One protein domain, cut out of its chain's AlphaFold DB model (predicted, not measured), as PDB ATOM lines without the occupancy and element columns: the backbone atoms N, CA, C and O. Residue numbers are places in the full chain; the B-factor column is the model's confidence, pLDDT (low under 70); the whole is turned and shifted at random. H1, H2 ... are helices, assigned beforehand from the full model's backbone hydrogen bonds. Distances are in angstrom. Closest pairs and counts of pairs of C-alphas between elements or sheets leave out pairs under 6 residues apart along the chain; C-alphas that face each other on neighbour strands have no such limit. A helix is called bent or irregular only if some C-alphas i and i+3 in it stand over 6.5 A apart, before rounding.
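What this domain is: This is residues 2 to 44 of the 76 residues of an uncharacterized protein of Pyrinomonadaceae bacterium (UniProt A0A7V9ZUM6). What does one see first in this model? It is an elongated U of three helices: H1 makes one arm, the chain turns at one end through the short H2, and H3 comes back beside H1, the two side by side and running opposite ways. The ends of the printed part come near each other at the end of the U away from H2. What is it made of, and how large is it? The printed part has 43 residues, with three named helices in the order H1, H2, H3 and no named strand, and its class is all helix. It is only just compact, close to loose, with a radius of gyration of the C-alphas of 10.8 A and spans of 31 by 17 by 12 A.

Where its parts are: Where is the longest helix? H1 is residues 6 to 17, Glu 6 to Met 17, and measures 16.1 A from first to last C-alpha. It begins at C-alpha 6, (123.912, 195.021, 122.580), and ends at C-alpha 17, (126.629, 179.808, 127.036). Where are the two shorter helices? H2 is residues 24 to 30 and measures 9.7 A from first to last C-alpha. H3 is residues 36 to 42, measures 9.8 A, and ends at C-alpha 42, (115.723, 188.624, 120.998).

How they stand to each other: How does H3 stand to H1? They touch, with the C-alphas of Arg 13 and Phe 39 the closest at 7.3 A. Their lines stand at a shallow tilt of 19 degrees, and they run opposite ways. How does H2 stand to the other two? H2 and H1 are close but not clearly touching, the closest C-alphas being those of Ile 16 and Val 25 at 6.4 A. Their lines stand at a steep tilt of 44 degrees, and they run the same way. H2 and H3 are apart, with no C-alpha of the one within 8 A of the other. What do the backbone atoms show? In H1, H2 and H3 every O i to N i+4 pair is within hydrogen-bond range, and no helix is bent or irregular.

The domain as a whole: How far does the printed part reach? The two C-alphas farthest apart are those of Glu 2 and Asp 30, at 31.9 A, while the first and last printed C-alphas, those of Glu 2 and Lys 44, are 8.8 A apart. Is there a cut or a long link? The printed part has no cut, and no link is long: six residues make the short link from H1 to H2, and five make the tight link from H2 to H3. Where is the confidence low? No printed residue is under 70, and the mean pLDDT of the printed part is 95.1.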
ATOM      1  N   GLU A   2     111.135 198.416 121.333       82.75
ATOM      2  CA  GLU A   2     112.482 198.575 120.771       82.75
ATOM      3  C   GLU A   2     113.311 197.296 120.911       82.75
ATOM      4  O   GLU A   2     113.027 196.432 121.747       82.75
ATOM      5  N   LYS A   3     114.330 197.178 120.057       91.56
ATOM      6  CA  LYS A   3     115.337 196.120 120.132       91.56
ATOM      7  C   LYS A   3     116.135 196.259 121.433       91.56
ATOM      8  O   LYS A   3     116.371 197.367 121.910       91.56
ATOM      9  N   LEU A   4     116.550 195.131 122.007       93.25
ATOM     10  CA  LEU A   4     117.439 195.145 123.169       93.25
ATOM     11  C   LEU A   4     118.786 195.776 122.806       93.25
ATOM     12  O   LEU A   4     119.281 195.594 121.695       93.25
ATOM     13  N   SER A   5     119.399 196.474 123.762       95.75
ATOM     14  CA  SER A   5     120.769 196.953 123.594       95.75
ATOM     15  C   SER A   5     121.746 195.785 123.456       95.75
ATOM     16  O   SER A   5     121.545 194.713 124.034       95.75
ATOM     17  N   GLU A   6     122.850 196.019 122.752       96.12
ATOM     18  CA  GLU A   6     123.912 195.021 122.580       96.12
ATOM     19  C   GLU A   6     124.493 194.553 123.924       96.12
ATOM     20  O   GLU A   6     124.756 193.369 124.116       96.12
ATOM     21  N   GLU A   7     124.590 195.447 124.914       97.56
ATOM     22  CA  GLU A   7     125.015 195.082 126.271       97.56
ATOM     23  C   GLU A   7     124.055 194.073 126.928       97.56
ATOM     24  O   GLU A   7     124.484 193.114 127.576       97.56
ATOM     25  N   HIS A   8     122.741 194.258 126.760       96.69
ATOM     26  CA  HIS A   8     121.756 193.308 127.274       96.69
ATOM     27  C   HIS A   8     121.805 191.976 126.529       96.69
ATOM     28  O   HIS A   8     121.713 190.925 127.169       96.69
ATOM     29  N   LEU A   9     121.980 192.008 125.208       97.00
ATOM     30  CA  LEU A   9     122.135 190.803 124.400       97.00
ATOM     31  C   LEU A   9     123.366 190.006 124.836       97.00
ATOM     32  O   LEU A   9     123.250 188.805 125.066       97.00
ATOM     33  N   GLU A  10     124.508 190.651 125.072       97.38
ATOM     34  CA  GLU A  10     125.709 189.948 125.531       97.38
ATOM     35  C   GLU A  10     125.524 189.344 126.930       97.38
ATOM     36  O   GLU A  10     125.878 188.186 127.159       97.38
ATOM     37  N   LYS A  11     124.867 190.052 127.860       96.69
ATOM     38  CA  LYS A  11     124.523 189.484 129.180       96.69
ATOM     39  C   LYS A  11     123.653 188.229 129.058       96.69
ATOM     40  O   LYS A  11     123.843 187.273 129.813       96.69
ATOM     41  N   ILE A  12     122.691 188.219 128.136       96.25
ATOM     42  CA  ILE A  12     121.834 187.053 127.882       96.25
ATOM     43  C   ILE A  12     122.649 185.924 127.246       96.25
ATOM     44  O   ILE A  12     122.564 184.787 127.712       96.25
ATOM     45  N   ARG A  13     123.486 186.234 126.250       96.19
ATOM     46  CA  ARG A  13     124.378 185.273 125.592       96.19
ATOM     47  C   ARG A  13     125.266 184.563 126.606       96.19
ATOM     48  O   ARG A  13     125.325 183.339 126.611       96.19
ATOM     49  N   GLN A  14     125.879 185.311 127.522       95.81
ATOM     50  CA  GLN A  14     126.709 184.746 128.586       95.81
ATOM     51  C   GLN A  14     125.925 183.805 129.501       95.81
ATOM     52  O   GLN A  14     126.424 182.739 129.846       95.81
ATOM     53  N   ARG A  15     124.677 184.139 129.850       94.88
ATOM     54  CA  ARG A  15     123.821 183.248 130.652       94.88
ATOM     55  C   ARG A  15     123.462 181.958 129.919       94.88
ATOM     56  O   ARG A  15     123.337 180.934 130.579       94.88
ATOM     57  N   ILE A  16     123.286 182.008 128.598       94.94
ATOM     58  CA  ILE A  16     122.987 180.835 127.761       94.94
ATOM     59  C   ILE A  16     124.227 179.951 127.591       94.94
ATOM     60  O   ILE A  16     124.138 178.740 127.772       94.94
ATOM     61  N   MET A  17     125.382 180.545 127.283       93.75
ATOM     62  CA  MET A  17     126.629 179.808 127.036       93.75
ATOM     63  C   MET A  17     127.255 179.261 128.324       93.75
ATOM     64  O   MET A  17     127.817 178.168 128.321       93.75
ATOM     65  N   ASN A  18     127.119 180.000 129.428       94.94
ATOM     66  CA  ASN A  18     127.679 179.679 130.738       94.94
ATOM     67  C   ASN A  18     126.568 179.680 131.803       94.94
ATOM     68  O   ASN A  18     126.527 180.562 132.671       94.94
ATOM     69  N   PRO A  19     125.620 178.729 131.741       95.56
ATOM     70  CA  PRO A  19     124.488 178.733 132.645       95.56
ATOM     71  C   PRO A  19     124.944 178.453 134.074       95.56
ATOM     72  O   PRO A  19     125.675 177.503 134.350       95.56
ATOM     73  N   ARG A  20     124.466 179.274 135.013       96.25
ATOM     74  CA  ARG A  20     124.706 179.043 136.439       96.25
ATOM     75  C   ARG A  20     124.130 177.670 136.832       96.25
ATOM     76  O   ARG A  20     122.962 177.421 136.506       96.25
ATOM     77  N   PRO A  21     124.877 176.819 137.560       96.31
ATOM     78  CA  PRO A  21     124.361 175.544 138.052       96.31
ATOM     79  C   PRO A  21     123.038 175.713 138.813       96.31
ATOM     80  O   PRO A  21     122.876 176.666 139.578       96.31
ATOM     81  N   GLY A  22     122.077 174.820 138.557       96.44
ATOM     82  CA  GLY A  22     120.733 174.859 139.153       96.44
ATOM     83  C   GLY A  22     119.789 175.932 138.588       96.44
ATOM     84  O   GLY A  22     118.647 176.036 139.030       96.44
ATOM     85  N   SER A  23     120.223 176.741 137.615       97.12
ATOM     86  CA  SER A  23     119.333 177.686 136.929       97.12
ATOM     87  C   SER A  23     118.408 176.985 135.928       97.12
ATOM     88  O   SER A  23     118.706 175.902 135.432       97.12
ATOM     89  N   LYS A  24     117.313 177.651 135.539       96.62
ATOM     90  CA  LYS A  24     116.440 177.159 134.457       96.62
ATOM     91  C   LYS A  24     117.157 177.044 133.110       96.62
ATOM     92  O   LYS A  24     116.772 176.220 132.296       96.62
ATOM     93  N   VAL A  25     118.193 177.852 132.879       96.62
ATOM     94  CA  VAL A  25     119.008 177.776 131.659       96.62
ATOM     95  C   VAL A  25     119.897 176.530 131.686       96.62
ATOM     96  O   VAL A  25     120.021 175.855 130.670       96.62
ATOM     97  N   ALA A  26     120.446 176.178 132.855       97.19
ATOM     98  CA  ALA A  26     121.156 174.911 133.036       97.19
ATOM     99  C   ALA A  26     120.209 173.723 132.815       97.19
ATOM    100  O   ALA A  26     120.513 172.855 132.009       97.19
ATOM    101  N   ALA A  27     119.014 173.757 133.416       97.81
ATOM    102  CA  ALA A  27     118.010 172.718 133.201       97.81
ATOM    103  C   ALA A  27     117.610 172.594 131.722       97.81
ATOM    104  O   ALA A  27     117.542 171.490 131.201       97.81
ATOM    105  N   ALA A  28     117.388 173.711 131.020       96.69
ATOM    106  CA  ALA A  28     117.088 173.695 129.588       96.69
ATOM    107  C   ALA A  28     118.178 172.964 128.790       96.69
ATOM    108  O   ALA A  28     117.854 172.107 127.975       96.69
ATOM    109  N   LYS A  29     119.457 173.231 129.086       93.56
ATOM    110  CA  LYS A  29     120.585 172.511 128.483       93.56
ATOM    111  C   LYS A  29     120.547 171.010 128.797       93.56
ATOM    112  O   LYS A  29     120.703 170.213 127.879       93.56
ATOM    113  N   ASP A  30     120.307 170.633 130.052       96.00
ATOM    114  CA  ASP A  30     120.253 169.226 130.480       96.00
ATOM    115  C   ASP A  30     119.090 168.461 129.822       96.00
ATOM    116  O   ASP A  30     119.227 167.290 129.474       96.00
ATOM    117  N   PHE A  31     117.961 169.136 129.584       97.25
ATOM    118  CA  PHE A  31     116.813 168.603 128.843       97.25
ATOM    119  C   PHE A  31     116.984 168.646 127.313       97.25
ATOM    120  O   PHE A  31     116.088 168.209 126.594       97.25
ATOM    121  N   GLY A  32     118.098 169.176 126.797       95.00
ATOM    122  CA  GLY A  32     118.332 169.312 125.356       95.00
ATOM    123  C   GLY A  32     117.478 170.389 124.675       95.00
ATOM    124  O   GLY A  32     117.285 170.348 123.462       95.00
ATOM    125  N   ILE A  33     116.953 171.354 125.432       96.00
ATOM    126  CA  ILE A  33     116.205 172.494 124.898       96.00
ATOM    127  C   ILE A  33     117.192 173.515 124.326       96.00
ATOM    128  O   ILE A  33     117.994 174.106 125.052       96.00
ATOM    129  N   ASP A  34     117.087 173.764 123.024       93.38
ATOM    130  CA  ASP A  34     117.891 174.767 122.335       93.38
ATOM    131  C   ASP A  34     117.358 176.188 122.591       93.38
ATOM    132  O   ASP A  34     116.234 176.546 122.229       93.38
ATOM    133  N   LEU A  35     118.189 177.024 123.215       95.44
ATOM    134  CA  LEU A  35     117.880 178.427 123.487       95.44
ATOM    135  C   LEU A  35     118.484 179.392 122.456       95.44
ATOM    136  O   LEU A  35     118.214 180.592 122.528       95.44
ATOM    137  N   THR A  36     119.267 178.906 121.490       91.38
ATOM    138  CA  THR A  36     119.903 179.748 120.466       91.38
ATOM    139  C   THR A  36     118.869 180.401 119.554       91.38
ATOM    140  O   THR A  36     118.958 181.602 119.310       91.38
ATOM    141  N   LEU A  37     117.811 179.682 119.163       91.69
ATOM    142  CA  LEU A  37     116.705 180.259 118.393       91.69
ATOM    143  C   LEU A  37     116.011 181.389 119.166       91.69
ATOM    144  O   LEU A  37     115.745 182.459 118.620       91.69
ATOM    145  N   THR A  38     115.765 181.180 120.462       93.25
ATOM    146  CA  THR A  38     115.190 182.217 121.332       93.25
ATOM    147  C   THR A  38     116.092 183.449 121.377       93.25
ATOM    148  O   THR A  38     115.609 184.575 121.272       93.25
ATOM    149  N   PHE A  39     117.405 183.246 121.493       95.62
ATOM    150  CA  PHE A  39     118.379 184.330 121.494       95.62
ATOM    151  C   PHE A  39     118.395 185.112 120.174       95.62
ATOM    152  O   PHE A  39     118.358 186.342 120.200       95.62
ATOM    153  N   GLU A  40     118.365 184.435 119.026       94.75
ATOM    154  CA  GLU A  40     118.326 185.107 117.722       94.75
ATOM    155  C   GLU A  40     117.059 185.949 117.534       94.75
ATOM    156  O   GLU A  40     117.119 187.047 116.981       94.75
ATOM    157  N   GLN A  41     115.919 185.514 118.079       94.06
ATOM    158  CA  GLN A  41     114.703 186.328 118.057       94.06
ATOM    159  C   GLN A  41     114.806 187.563 118.963       94.06
ATOM    160  O   GLN A  41     114.278 188.620 118.614       94.06
ATOM    161  N   LEU A  42     115.505 187.480 120.100       94.31
ATOM    162  CA  LEU A  42     115.723 188.624 120.998       94.31
ATOM    163  C   LEU A  42     116.583 189.731 120.370       94.31
ATOM    164  O   LEU A  42     116.438 190.892 120.749       94.31
ATOM    165  N   LYS A  43     117.412 189.397 119.375       95.75
ATOM    166  CA  LYS A  43     118.193 190.364 118.583       95.75
ATOM    167  C   LYS A  43     117.340 191.142 117.582       95.75
ATOM    168  O   LYS A  43     117.866 192.033 116.922       95.75
ATOM    169  N   LYS A  44     116.058 190.806 117.439       95.62
ATOM    170  CA  LYS A  44     115.153 191.395 116.451       95.62
ATOM    171  C   LYS A  44     114.014 192.134 117.129       95.62
ATOM    172  O   LYS A  44     113.424 191.638 118.098       95.62
TER     173      LYS A  44